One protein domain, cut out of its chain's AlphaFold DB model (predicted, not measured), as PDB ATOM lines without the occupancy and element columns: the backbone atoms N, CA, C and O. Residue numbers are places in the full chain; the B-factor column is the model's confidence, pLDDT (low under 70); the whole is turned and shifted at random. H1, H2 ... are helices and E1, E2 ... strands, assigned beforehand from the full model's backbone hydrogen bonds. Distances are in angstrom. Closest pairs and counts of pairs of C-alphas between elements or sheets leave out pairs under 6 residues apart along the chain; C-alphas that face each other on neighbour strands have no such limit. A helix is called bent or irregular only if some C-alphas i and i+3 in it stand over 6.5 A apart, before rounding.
ATOM      1  N   ILE A  15     -42.880 108.405  43.499       89.00
ATOM      2  CA  ILE A  15     -42.047 109.554  43.845       89.00
ATOM      3  C   ILE A  15     -42.948 110.781  43.877       89.00
ATOM      4  O   ILE A  15     -43.705 111.023  42.944       89.00
ATOM      5  N   THR A  16     -42.884 111.569  44.947       89.06
ATOM      6  CA  THR A  16     -43.628 112.833  45.046       89.06
ATOM      7  C   THR A  16     -42.664 114.003  45.124       89.06
ATOM      8  O   THR A  16     -41.777 114.008  45.973       89.06
ATOM      9  N   ILE A  17     -42.885 115.014  44.285       89.50
ATOM     10  CA  ILE A  17     -42.222 116.315  44.371       89.50
ATOM     11  C   ILE A  17     -43.261 117.348  44.800       89.50
ATOM     12  O   ILE A  17     -44.330 117.451  44.197       89.50
ATOM     13  N   GLN A  18     -42.926 118.131  45.821       89.69
ATOM     14  CA  GLN A  18     -43.664 119.337  46.178       89.69
ATOM     15  C   GLN A  18     -42.889 120.553  45.672       89.69
ATOM     16  O   GLN A  18     -41.804 120.843  46.168       89.69
ATOM     17  N   THR A  19     -43.411 121.232  44.654       89.62
ATOM     18  CA  THR A  19     -42.744 122.376  44.026       89.62
ATOM     19  C   THR A  19     -43.755 123.340  43.410       89.62
ATOM     20  O   THR A  19     -44.838 122.949  42.986       89.62
ATOM     21  N   GLU A  20     -43.384 124.616  43.363       88.31
ATOM     22  CA  GLU A  20     -44.052 125.661  42.566       88.31
ATOM     23  C   GLU A  20     -43.123 126.189  41.457       88.31
ATOM     24  O   GLU A  20     -43.436 127.150  40.763       88.31
ATOM     25  N   LYS A  21     -41.948 125.567  41.311       92.00
ATOM     26  CA  LYS A  21     -40.922 125.896  40.323       92.00
ATOM     27  C   LYS A  21     -40.765 124.752  39.333       92.00
ATOM     28  O   LYS A  21     -41.031 123.599  39.672       92.00
ATOM     29  N   GLU A  22     -40.271 125.098  38.151       94.44
ATOM     30  CA  GLU A  22     -39.849 124.153  37.120       94.44
ATOM     31  C   GLU A  22     -38.927 123.068  37.698       94.44
ATOM     32  O   GLU A  22     -37.966 123.367  38.411       94.44
ATOM     33  N   VAL A  23     -39.225 121.811  37.372       94.31
ATOM     34  CA  VAL A  23     -38.356 120.662  37.629       94.31
ATOM     35  C   VAL A  23     -37.204 120.713  36.631       94.31
ATOM     36  O   VAL A  23     -37.439 120.643  35.421       94.31
ATOM     37  N   SER A  24     -35.969 120.837  37.125       94.44
ATOM     38  CA  SER A  24     -34.778 120.836  36.268       94.44
ATOM     39  C   SER A  24     -34.394 119.422  35.834       94.44
ATOM     40  O   SER A  24     -34.802 118.427  36.441       94.44
ATOM     41  N   ARG A  25     -33.551 119.331  34.804       93.38
ATOM     42  CA  ARG A  25     -32.983 118.068  34.327       93.38
ATOM     43  C   ARG A  25     -32.217 117.328  35.417       93.38
ATOM     44  O   ARG A  25     -32.406 116.130  35.595       93.38
ATOM     45  N   GLU A  26     -31.382 118.040  36.161       92.88
ATOM     46  CA  GLU A  26     -30.567 117.478  37.238       92.88
ATOM     47  C   GLU A  26     -31.459 116.926  38.347       92.88
ATOM     48  O   GLU A  26     -31.288 115.779  38.753       92.88
ATOM     49  N   GLN A  27     -32.462 117.705  38.768       91.81
ATOM     50  CA  GLN A  27     -33.431 117.274  39.771       91.81
ATOM     51  C   GLN A  27     -34.200 116.033  39.299       91.81
ATOM     52  O   GLN A  27     -34.383 115.085  40.059       91.81
ATOM     53  N   PHE A  28     -34.641 116.017  38.042       90.94
ATOM     54  CA  PHE A  28     -35.370 114.890  37.471       90.94
ATOM     55  C   PHE A  28     -34.519 113.611  37.436       90.94
ATOM     56  O   PHE A  28     -34.975 112.551  37.868       90.94
ATOM     57  N   LEU A  29     -33.266 113.711  36.982       90.44
ATOM     58  CA  LEU A  29     -32.327 112.587  36.939       90.44
ATOM     59  C   LEU A  29     -31.968 112.066  38.336       90.44
ATOM     60  O   LEU A  29     -31.903 110.852  38.536       90.44
ATOM     61  N   GLU A  30     -31.781 112.958  39.311       90.50
ATOM     62  CA  GLU A  30     -31.532 112.582  40.705       90.50
ATOM     63  C   GLU A  30     -32.706 111.779  41.288       90.50
ATOM     64  O   GLU A  30     -32.506 110.756  41.947       90.50
ATOM     65  N   LEU A  31     -33.942 112.192  40.989       85.75
ATOM     66  CA  LEU A  31     -35.153 111.506  41.446       85.75
ATOM     67  C   LEU A  31     -35.317 110.119  40.815       85.75
ATOM     68  O   LEU A  31     -35.660 109.151  41.508       85.75
ATOM     69  N   LEU A  32     -35.042 110.017  39.512       84.50
ATOM     70  CA  LEU A  32     -34.989 108.750  38.786       84.50
ATOM     71  C   LEU A  32     -34.001 107.782  39.451       84.50
ATOM     72  O   LEU A  32     -34.349 106.635  39.754       84.50
ATOM     73  N   GLY A  33     -32.781 108.248  39.729       85.00
ATOM     74  CA  GLY A  33     -31.693 107.397  40.198       85.00
ATOM     75  C   GLY A  33     -31.476 106.222  39.240       85.00
ATOM     76  O   GLY A  33     -31.260 106.412  38.047       85.00
ATOM     77  N   THR A  34     -31.568 104.993  39.753       82.25
ATOM     78  CA  THR A  34     -31.433 103.746  38.973       82.25
ATOM     79  C   THR A  34     -32.769 103.093  38.596       82.25
ATOM     80  O   THR A  34     -32.787 101.957  38.127       82.25
ATOM     81  N   LYS A  35     -33.901 103.766  38.836       85.12
ATOM     82  CA  LYS A  35     -35.240 103.198  38.617       85.12
ATOM     83  C   LYS A  35     -35.610 103.253  37.136       85.12
ATOM     84  O   LYS A  35     -35.368 104.259  36.473       85.12
ATOM     85  N   THR A  36     -36.243 102.193  36.645       87.69
ATOM     86  CA  THR A  36     -36.732 102.101  35.263       87.69
ATOM     87  C   THR A  36     -38.205 102.466  35.167       87.69
ATOM     88  O   THR A  36     -38.570 103.287  34.340       87.69
ATOM     89  N   ASP A  37     -39.050 101.931  36.043       89.50
ATOM     90  CA  ASP A  37     -40.478 102.248  36.092       89.50
ATOM     91  C   ASP A  37     -40.772 103.232  37.213       89.50
ATOM     92  O   ASP A  37     -40.379 102.999  38.353       89.50
ATOM     93  N   ILE A  38     -41.462 104.329  36.912       89.44
ATOM     94  CA  ILE A  38     -41.690 105.411  37.872       89.44
ATOM     95  C   ILE A  38     -43.127 105.906  37.783       89.44
ATOM     96  O   ILE A  38     -43.658 106.135  36.698       89.44
ATOM     97  N   ASN A  39     -43.716 106.128  38.957       90.81
ATOM     98  CA  ASN A  39     -44.912 106.938  39.130       90.81
ATOM     99  C   ASN A  39     -44.507 108.249  39.810       90.81
ATOM    100  O   ASN A  39     -44.174 108.260  40.994       90.81
ATOM    101  N   LEU A  40     -44.509 109.348  39.064       90.94
ATOM    102  CA  LEU A  40     -44.124 110.669  39.543       90.94
ATOM    103  C   LEU A  40     -45.362 111.525  39.805       90.94
ATOM    104  O   LEU A  40     -46.124 111.822  38.889       90.94
ATOM    105  N   ALA A  41     -45.520 111.976  41.044       90.88
ATOM    106  CA  ALA A  41     -46.540 112.932  41.436       90.88
ATOM    107  C   ALA A  41     -45.939 114.328  41.638       90.88
ATOM    108  O   ALA A  41     -45.105 114.530  42.524       90.88
ATOM    109  N   ILE A  42     -46.410 115.301  40.861       90.94
ATOM    110  CA  ILE A  42     -46.101 116.724  41.032       90.94
ATOM    111  C   ILE A  42     -47.220 117.381  41.834       90.94
ATOM    112  O   ILE A  42     -48.393 117.313  41.457       90.94
ATOM    113  N   ARG A  43     -46.867 118.023  42.950       90.00
ATOM    114  CA  ARG A  43     -47.806 118.724  43.831       90.00
ATOM    115  C   ARG A  43     -47.315 120.135  44.124       90.00
ATOM    116  O   ARG A  43     -46.122 120.352  44.303       90.00
ATOM    117  N   PHE A  44     -48.242 121.076  44.241       83.31
ATOM    118  CA  PHE A  44     -47.924 122.426  44.698       83.31
ATOM    119  C   PHE A  44     -47.689 122.440  46.211       83.31
ATOM    120  O   PHE A  44     -48.358 121.712  46.946       83.31
ATOM    121  N   ILE A  45     -46.763 123.284  46.676       80.94
ATOM    122  CA  ILE A  45     -46.358 123.376  48.093       80.94
ATOM    123  C   ILE A  45     -47.551 123.728  48.989       80.94
ATOM    124  O   ILE A  45     -47.724 123.148  50.057       80.94
ATOM    125  N   ASN A  46     -48.410 124.630  48.516       80.25
ATOM    126  CA  ASN A  46     -49.619 125.049  49.226       80.25
ATOM    127  C   ASN A  46     -50.862 124.209  48.864       80.25
ATOM    128  O   ASN A  46     -51.986 124.555  49.230       80.25
ATOM    129  N   GLY A  47     -50.678 123.117  48.118       72.88
ATOM    130  CA  GLY A  47     -51.741 122.187  47.749       72.88
ATOM    131  C   GLY A  47     -52.131 121.245  48.891       72.88
ATOM    132  O   GLY A  47     -51.425 121.084  49.886       72.88
ATOM    133  N   HIS A  48     -53.272 120.572  48.746       74.25
ATOM    134  CA  HIS A  48     -53.735 119.614  49.747       74.25
ATOM    135  C   HIS A  48     -52.801 118.387  49.816       74.25
ATOM    136  O   HIS A  48     -52.562 117.709  48.819       74.25
ATOM    137  N   GLN A  49     -52.315 118.037  51.012       66.12
ATOM    138  CA  GLN A  49     -51.273 117.009  51.188       66.12
ATOM    139  C   GLN A  49     -51.642 115.614  50.668       66.12
ATOM    140  O   GLN A  49     -50.751 114.835  50.348       66.12
ATOM    141  N   ALA A  50     -52.932 115.288  50.579       65.38
ATOM    142  CA  ALA A  50     -53.421 113.980  50.133       65.38
ATOM    143  C   ALA A  50     -54.283 114.021  48.856       65.38
ATOM    144  O   ALA A  50     -54.817 112.989  48.461       65.38
ATOM    145  N   ARG A  51     -54.486 115.195  48.236       62.41
ATOM    146  CA  ARG A  51     -55.393 115.352  47.084       62.41
ATOM    147  C   ARG A  51     -54.881 116.420  46.125       62.41
ATOM    148  O   ARG A  51     -54.376 117.446  46.561       62.41
ATOM    149  N   GLY A  52     -55.092 116.196  44.833       68.50
ATOM    150  CA  GLY A  52     -54.625 117.096  43.783       68.50
ATOM    151  C   GLY A  52     -53.163 116.866  43.396       68.50
ATOM    152  O   GLY A  52     -52.449 116.061  44.001       68.50
ATOM    153  N   GLY A  53     -52.752 117.579  42.351       83.75
ATOM    154  CA  GLY A  53     -51.484 117.372  41.660       83.75
ATOM    155  C   GLY A  53     -51.642 116.555  40.382       83.75
ATOM    156  O   GLY A  53     -52.745 116.150  40.014       83.75
ATOM    157  N   TYR A  54     -50.514 116.326  39.723       89.81
ATOM    158  CA  TYR A  54     -50.428 115.640  38.439       89.81
ATOM    159  C   TYR A  54     -49.624 114.361  38.609       89.81
ATOM    160  O   TYR A  54     -48.576 114.377  39.255       89.81
ATOM    161  N   LEU A  55     -50.135 113.258  38.065       90.25
ATOM    162  CA  LEU A  55     -49.490 111.953  38.116       90.25
ATOM    163  C   LEU A  55     -49.001 111.577  36.720       90.25
ATOM    164  O   LEU A  55     -49.773 111.599  35.766       90.25
ATOM    165  N   PHE A  56     -47.731 111.198  36.635       92.12
ATOM    166  CA  PHE A  56     -47.094 110.731  35.413       92.12
ATOM    167  C   PHE A  56     -46.510 109.348  35.653       92.12
ATOM    168  O   PHE A  56     -45.690 109.165  36.553       92.12
ATOM    169  N   SER A  57     -46.908 108.389  34.831       91.88
ATOM    170  CA  SER A  57     -46.368 107.033  34.857       91.88
ATOM    171  C   SER A  57     -45.483 106.840  33.639       91.88
ATOM    172  O   SER A  57     -45.944 107.025  32.515       91.88
ATOM    173  N   PHE A  58     -44.217 106.479  33.833       91.69
ATOM    174  CA  PHE A  58     -43.316 106.236  32.711       91.69
ATOM    175  C   PHE A  58     -42.305 105.125  32.971       91.69
ATOM    176  O   PHE A  58     -41.988 104.800  34.116       91.69
ATOM    177  N   THR A  59     -41.817 104.536  31.882       92.44
ATOM    178  CA  THR A  59     -40.736 103.547  31.880       92.44
ATOM    179  C   THR A  59     -39.552 104.105  31.107       92.44
ATOM    180  O   THR A  59     -39.711 104.526  29.965       92.44
ATOM    181  N   LYS A  60     -38.368 104.095  31.714       91.94
ATOM    182  CA  LYS A  60     -37.093 104.333  31.043       91.94
ATOM    183  C   LYS A  60     -36.669 103.042  30.339       91.94
ATOM    184  O   LYS A  60     -36.320 102.075  31.014       91.94
ATOM    185  N   GLU A  61     -36.723 103.024  29.010       89.69
ATOM    186  CA  GLU A  61     -36.256 101.884  28.206       89.69
ATOM    187  C   GLU A  61     -34.769 101.993  27.861       89.69
ATOM    188  O   GLU A  61     -34.055 100.991  27.858       89.69
ATOM    189  N   SER A  62     -34.288 103.212  27.608       88.00
ATOM    190  CA  SER A  62     -32.891 103.508  27.279       88.00
ATOM    191  C   SER A  62     -32.449 104.810  27.965       88.00
ATOM    192  O   SER A  62     -33.202 105.388  28.749       88.00
ATOM    193  N   GLU A  63     -31.212 105.271  27.748       82.00
ATOM    194  CA  GLU A  63     -30.779 106.572  28.285       82.00
ATOM    195  C   GLU A  63     -31.613 107.740  27.753       82.00
ATOM    196  O   GLU A  63     -31.870 108.678  28.509       82.00
ATOM    197  N   ASP A  64     -32.097 107.618  26.517       85.88
ATOM    198  CA  ASP A  64     -32.805 108.675  25.807       85.88
ATOM    199  C   ASP A  64     -34.278 108.345  25.539       85.88
ATOM    200  O   ASP A  64     -34.986 109.214  25.060       85.88
ATOM    201  N   ASP A  65     -34.779 107.149  25.873       93.12
ATOM    202  CA  ASP A  65     -36.169 106.764  25.594       93.12
ATOM    203  C   ASP A  65     -36.989 106.544  26.864       93.12
ATOM    204  O   ASP A  65     -36.746 105.626  27.660       93.12
ATOM    205  N   TYR A  66     -38.039 107.350  26.996       94.56
ATOM    206  CA  TYR A  66     -39.001 107.288  28.083       94.56
ATOM    207  C   TYR A  66     -40.408 107.046  27.540       94.56
ATOM    208  O   TYR A  66     -40.960 107.856  26.796       94.56
ATOM    209  N   ILE A  67     -41.029 105.939  27.935       94.31
ATOM    210  CA  ILE A  67     -42.408 105.612  27.569       94.31
ATOM    211  C   ILE A  67     -43.358 106.200  28.601       94.31
ATOM    212  O   ILE A  67     -43.379 105.734  29.735       94.31
ATOM    213  N   LEU A  68     -44.195 107.156  28.195       92.44
ATOM    214  CA  LEU A  68     -45.343 107.607  28.979       92.44
ATOM    215  C   LEU A  68     -46.463 106.563  28.897       92.44
ATOM    216  O   LEU A  68     -46.841 106.127  27.804       92.44
ATOM    217  N   LYS A  69     -47.019 106.211  30.053       91.00
ATOM    218  CA  LYS A  69     -48.094 105.233  30.203       91.00
ATOM    219  C   LYS A  69     -49.356 105.869  30.780       91.00
ATOM    220  O   LYS A  69     -49.276 106.822  31.556       91.00
ATOM    221  N   SER A  70     -50.509 105.316  30.418       85.75
ATOM    222  CA  SER A  70     -51.779 105.577  31.090       85.75
ATOM    223  C   SER A  70     -51.781 104.957  32.490       85.75
ATOM    224  O   SER A  70     -50.887 104.185  32.852       85.75
ATOM    225  N   ILE A  71     -52.805 105.276  33.283       78.00
ATOM    226  CA  ILE A  71     -52.984 104.683  34.615       78.00
ATOM    227  C   ILE A  71     -53.197 103.162  34.554       78.00
ATOM    228  O   ILE A  71     -52.813 102.454  35.481       78.00
ATOM    229  N   ASP A  72     -53.736 102.668  33.438       81.06
ATOM    230  CA  ASP A  72     -53.946 101.243  33.171       81.06
ATOM    231  C   ASP A  72     -52.677 100.551  32.637       81.06
ATOM    232  O   ASP A  72     -52.656  99.341  32.422       81.06
ATOM    233  N   GLY A  73     -51.587 101.309  32.464       82.06
ATOM    234  CA  GLY A  73     -50.287 100.812  32.018       82.06
ATOM    235  C   GLY A  73     -50.102 100.792  30.500       82.06
ATOM    236  O   GLY A  73     -49.064 100.329  30.028       82.06
ATOM    237  N   GLU A  74     -51.059 101.311  29.732       86.62
ATOM    238  CA  GLU A  74     -50.980 101.347  28.272       86.62
ATOM    239  C   GLU A  74     -50.023 102.435  27.789       86.62
ATOM    240  O   GLU A  74     -49.986 103.540  28.327       86.62
ATOM    241  N   LYS A  75     -49.249 102.149  26.740       90.81
ATOM    242  CA  LYS A  75     -48.327 103.122  26.147       90.81
ATOM    243  C   LYS A  75     -49.101 104.252  25.462       90.81
ATOM    244  O   LYS A  75     -49.769 104.027  24.458       90.81
ATOM    245  N   ILE A  76     -48.895 105.482  25.928       89.00
ATOM    246  CA  ILE A  76     -49.439 106.698  25.308       89.00
ATOM    247  C   ILE A  76     -48.442 107.252  24.283       89.00
ATOM    248  O   ILE A  76     -48.787 107.504  23.123       89.00
ATOM    249  N   ALA A  77     -47.188 107.447  24.692       91.56
ATOM    250  CA  ALA A  77     -46.160 108.093  23.878       91.56
ATOM    251  C   ALA A  77     -44.747 107.653  24.286       91.56
ATOM    252  O   ALA A  77     -44.551 107.088  25.360       91.56
ATOM    253  N   THR A  78     -43.772 107.925  23.419       93.44
ATOM    254  CA  THR A  78     -42.342 107.845  23.737       93.44
ATOM    255  C   THR A  78     -41.761 109.248  23.626       93.44
ATOM    256  O   THR A  78     -42.072 109.957  22.668       93.44
ATOM    257  N   PHE A  79     -40.947 109.633  24.600       93.94
ATOM    258  CA  PHE A  79     -40.283 110.925  24.683       93.94
ATOM    259  C   PHE A  79     -38.788 110.748  24.884       93.94
ATOM    260  O   PHE A  79     -38.369 109.808  25.561       93.94
ATOM    261  N   ASP A  80     -38.024 111.713  24.375       94.69
ATOM    262  CA  ASP A  80     -36.691 111.958  24.903       94.69
ATOM    263  C   ASP A  80     -36.746 112.641  26.278       94.69
ATOM    264  O   ASP A  80     -37.797 113.121  26.724       94.69
ATOM    265  N   LEU A  81     -35.611 112.651  26.978       92.38
ATOM    266  CA  LEU A  81     -35.508 113.218  28.323       92.38
ATOM    267  C   LEU A  81     -35.934 114.694  28.374       92.38
ATOM    268  O   LEU A  81     -36.682 115.092  29.268       92.38
ATOM    269  N   GLU A  82     -35.461 115.507  27.428       93.31
ATOM    270  CA  GLU A  82     -35.729 116.948  27.402       93.31
ATOM    271  C   GLU A  82     -37.215 117.222  27.163       93.31
ATOM    272  O   GLU A  82     -37.835 118.038  27.853       93.31
ATOM    273  N   PHE A  83     -37.816 116.499  26.221       94.81
ATOM    274  CA  PHE A  83     -39.228 116.606  25.902       94.81
ATOM    275  C   PHE A  83     -40.102 116.127  27.062       94.81
ATOM    276  O   PHE A  83     -41.092 116.783  27.383       94.81
ATOM    277  N   LEU A  84     -39.724 115.043  27.748       94.50
ATOM    278  CA  LEU A  84     -40.435 114.564  28.936       94.50
ATOM    279  C   LEU A  84     -40.432 115.611  30.059       94.50
ATOM    280  O   LEU A  84     -41.474 115.859  30.667       94.50
ATOM    281  N   ILE A  85     -39.290 116.250  30.326       94.81
ATOM    282  CA  ILE A  85     -39.185 117.290  31.360       94.81
ATOM    283  C   ILE A  85     -40.051 118.501  30.995       94.81
ATOM    284  O   ILE A  85     -40.813 118.989  31.837       94.81
ATOM    285  N   LYS A  86     -39.989 118.969  29.742       96.50
ATOM    286  CA  LYS A  86     -40.867 120.043  29.249       96.50
ATOM    287  C   LYS A  86     -42.338 119.668  29.386       96.50
ATOM    288  O   LYS A  86     -43.126 120.469  29.884       96.50
ATOM    289  N   TYR A  87     -42.691 118.440  29.008       95.69
ATOM    290  CA  TYR A  87     -44.045 117.916  29.121       95.69
ATOM    291  C   TYR A  87     -44.543 117.926  30.568       95.69
ATOM    292  O   TYR A  87     -45.606 118.482  30.835       95.69
ATOM    293  N   ILE A  88     -43.766 117.390  31.514       94.81
ATOM    294  CA  ILE A  88     -44.125 117.368  32.939       94.81
ATOM    295  C   ILE A  88     -44.324 118.789  33.470       94.81
ATOM    296  O   ILE A  88     -45.325 119.060  34.136       94.81
ATOM    297  N   ASN A  89     -43.401 119.704  33.166       96.25
ATOM    298  CA  ASN A  89     -43.477 121.086  33.630       96.25
ATOM    299  C   ASN A  89     -44.683 121.836  33.046       96.25
ATOM    300  O   ASN A  89     -45.364 122.553  33.781       96.25
ATOM    301  N   HIS A  90     -44.980 121.634  31.763       96.00
ATOM    302  CA  HIS A  90     -46.146 122.217  31.103       96.00
ATOM    303  C   HIS A  90     -47.453 121.645  31.637       96.00
ATOM    304  O   HIS A  90     -48.307 122.392  32.112       96.00
ATOM    305  N   ALA A  91     -47.605 120.319  31.590       92.69
ATOM    306  CA  ALA A  91     -48.822 119.632  32.000       92.69
ATOM    307  C   ALA A  91     -49.134 119.868  33.482       92.69
ATOM    308  O   ALA A  91     -50.301 119.924  33.856       92.69
ATOM    309  N   SER A  92     -48.105 120.075  34.311       92.12
ATOM    310  CA  SER A  92     -48.279 120.405  35.728       92.12
ATOM    311  C   SER A  92     -48.519 121.891  36.009       92.12
ATOM    312  O   SER A  92     -48.705 122.263  37.165       92.12
ATOM    313  N   GLY A  93     -48.482 122.759  34.993       91.50
ATOM    314  CA  GLY A  93     -48.621 124.209  35.154       91.50
ATOM    315  C   GLY A  93     -47.424 124.900  35.819       91.50
ATOM    316  O   GLY A  93     -47.563 126.026  36.288       91.50
ATOM    317  N   LEU A  94     -46.256 124.251  35.873       92.00
ATOM    318  CA  LEU A  94     -45.024 124.819  36.435       92.00
ATOM    319  C   LEU A  94     -44.325 125.768  35.452       92.00
ATOM    320  O   LEU A  94     -43.689 126.733  35.872       92.00
ATOM    321  N   LYS A  95     -44.437 125.502  34.144       95.44
ATOM    322  CA  LYS A  95     -43.895 126.360  33.086       95.44
ATOM    323  C   LYS A  95     -44.634 126.149  31.777       95.44
ATOM    324  O   LYS A  95     -44.684 125.038  31.266       95.44
ATOM    325  N   PHE A  96     -45.173 127.226  31.217       95.38
ATOM    326  CA  PHE A  96     -45.810 127.169  29.908       95.38
ATOM    327  C   PHE A  96     -44.779 126.916  28.798       95.38
ATOM    328  O   PHE A  96     -43.693 127.493  28.802       95.38
ATOM    329  N   ASP A  97     -45.171 126.094  27.831       96.44
ATOM    330  CA  ASP A  97     -44.388 125.741  26.647       96.44
ATOM    331  C   ASP A  97     -45.364 125.558  25.466       96.44
ATOM    332  O   ASP A  97     -46.246 124.696  25.543       96.44
ATOM    333  N   PRO A  98     -45.294 126.396  24.418       94.06
ATOM    334  CA  PRO A  98     -46.250 126.360  23.313       94.06
ATOM    335  C   PRO A  98     -46.114 125.108  22.436       94.06
ATOM    336  O   PRO A  98     -47.118 124.650  21.894       94.06
ATOM    337  N   ASP A  99     -44.915 124.530  22.332       94.19
ATOM    338  CA  ASP A  99     -44.681 123.337  21.514       94.19
ATOM    339  C   ASP A  99     -45.316 122.112  22.181       94.19
ATOM    340  O   ASP A  99     -45.934 121.272  21.523       94.19
ATOM    341  N   ILE A 100     -45.243 122.048  23.516       94.56
ATOM    342  CA  ILE A 100     -45.942 121.014  24.283       94.56
ATOM    343  C   ILE A 100     -47.460 121.176  24.186       94.56
ATOM    344  O   ILE A 100     -48.160 120.174  24.047       94.56
ATOM    345  N   LEU A 101     -47.988 122.405  24.229       92.62
ATOM    346  CA  LEU A 101     -49.429 122.633  24.062       92.62
ATOM    347  C   LEU A 101     -49.927 122.071  22.724       92.62
ATOM    348  O   LEU A 101     -50.920 121.340  22.693       92.62
ATOM    349  N   ASP A 102     -49.228 122.396  21.636       92.31
ATOM    350  CA  ASP A 102     -49.550 121.915  20.291       92.31
ATOM    351  C   ASP A 102     -49.484 120.383  20.215       92.31
ATOM    352  O   ASP A 102     -50.405 119.733  19.712       92.31
ATOM    353  N   TYR A 103     -48.441 119.786  20.802       90.19
ATOM    354  CA  TYR A 103     -48.301 118.335  20.885       90.19
ATOM    355  C   TYR A 103     -49.449 117.677  21.663       90.19
ATOM    356  O   TYR A 103     -50.029 116.691  21.202       90.19
ATOM    357  N   CYS A 104     -49.823 118.222  22.823       88.19
ATOM    358  CA  CYS A 104     -50.931 117.710  23.625       88.19
ATOM    359  C   CYS A 104     -52.244 117.721  22.835       88.19
ATOM    360  O   CYS A 104     -52.961 116.720  22.820       88.19
ATOM    361  N   GLN A 105     -52.531 118.820  22.133       86.81
ATOM    362  CA  GLN A 105     -53.744 118.966  21.329       86.81
ATOM    363  C   GLN A 105     -53.791 117.996  20.144       86.81
ATOM    364  O   GLN A 105     -54.864 117.497  19.814       86.81
ATOM    365  N   LYS A 106     -52.645 117.715  19.515       84.50
ATOM    366  CA  LYS A 106     -52.571 116.888  18.300       84.50
ATOM    367  C   LYS A 106     -52.336 115.405  18.549       84.50
ATOM    368  O   LYS A 106     -52.667 114.605  17.685       84.50
ATOM    369  N   VAL A 107     -51.707 115.027  19.658       79.25
ATOM    370  CA  VAL A 107     -51.230 113.649  19.865       79.25
ATOM    371  C   VAL A 107     -51.813 113.035  21.122       79.25
ATOM    372  O   VAL A 107     -52.332 111.927  21.057       79.25
ATOM    373  N   ILE A 108     -51.726 113.723  22.258       76.62
ATOM    374  CA  ILE A 108     -52.154 113.146  23.539       76.62
ATOM    375  C   ILE A 108     -53.677 113.113  23.637       76.62
ATOM    376  O   ILE A 108     -54.244 112.061  23.913       76.62
ATOM    377  N   ASN A 109     -54.346 114.230  23.350       72.19
ATOM    378  CA  ASN A 109     -55.803 114.317  23.456       72.19
ATOM    379  C   ASN A 109     -56.516 113.398  22.456       72.19
ATOM    380  O   ASN A 109     -57.556 112.852  22.791       72.19
TER     381      ASN A 109
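What this domain is: This is residues 15 to 109 of the 113 residues of an uncharacterized protein of Streptococcus suis (UniProt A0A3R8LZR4). Picture a strongly twisted sheet of five strands with H2 laid along one face and H1 beside the strands, close to the E1 and E2 side; the opposite face has no named helix on it. H3 packs across H2 with residues 100 to 101, away from H1, and its last turn comes near edge strand E5. The printed part has 95 residues, with E1, H1, E2, E3, E4, E5, H2 and H3 along the chain. The sheet is mixed, in the order E1, E2, E3, E4, E5, and the class is mixed, helices and strands. The whole is compact, with a radius of gyration of the C-alphas of 12.8 A, and rounded, spanning 33 by 32 by 27 A.

How they stand to each other: Start at E2, residues 37 to 43, and E3, residues 54 to 60, an antiparallel hairpin in which N 40 and O 56 are 2.8 A apart. E4, residues 66 to 69, is antiparallel to E3, with N 67 and O 59 at 2.8 A. E5, residues 75 to 79, is antiparallel to E4, with N 79 and O 66 at 2.8 A, and E2 to E5 form a meander, each strand the antiparallel neighbour of the one before. On the other side of E2, E1, residues 15 to 18, is parallel to it, with N 41 and O 15 at 2.8 A. Between these two comes H1, residues 25 to 32, a strand-helix-strand unit with a right-handed crossover. H1 is on the sheet but over none of its strands. H2, residues 81 to 91, is on the sheet at a height of 7.9 A, over E4 and along it at 3 degrees on the local plane. With H1 and H2 on one face, there are two layers, helices over a sheet. H1 and H2 only just touch, with 3 pairs of C-alphas within 8 A, the closest Arg 25 and Ile 85 at 6.9 A, about perpendicular at 89 degrees. H3, residues 98 to 109, touches H2 with residues 100 to 101 alone, C-alphas of Tyr 87 and Ile 100 being closest at 6.0 A, about perpendicular at 84 degrees. H3 is only just not on the sheet, with 4 pairs of C-alphas within 10 A. Every O i to N i+4 pair is within hydrogen-bond range in H1 and H2; in H3, 7 of 8 are.

Where its parts are: Find C-alpha 15 at (-42.047, 109.554, 43.845), where E1 begins. E2 runs 19.6 A and E3 19.0 A from first to last C-alpha. Find C-alpha 81 at (-35.508, 113.218, 28.323); from there H2 runs 15.2 A. H3 runs 15.4 A to C-alpha 109 at (-55.803, 114.317, 23.456) and is irregular, but only just: C-alphas 106 and 109 are 6.6 A apart.

The domain as a whole: The two C-alphas farthest apart, those of Asn 46 and Ser 62, are 35.0 A apart. The printed part has no cut, and no link is long. The mean pLDDT of the printed part is 88.5, and residues 49 to 52 are under 70.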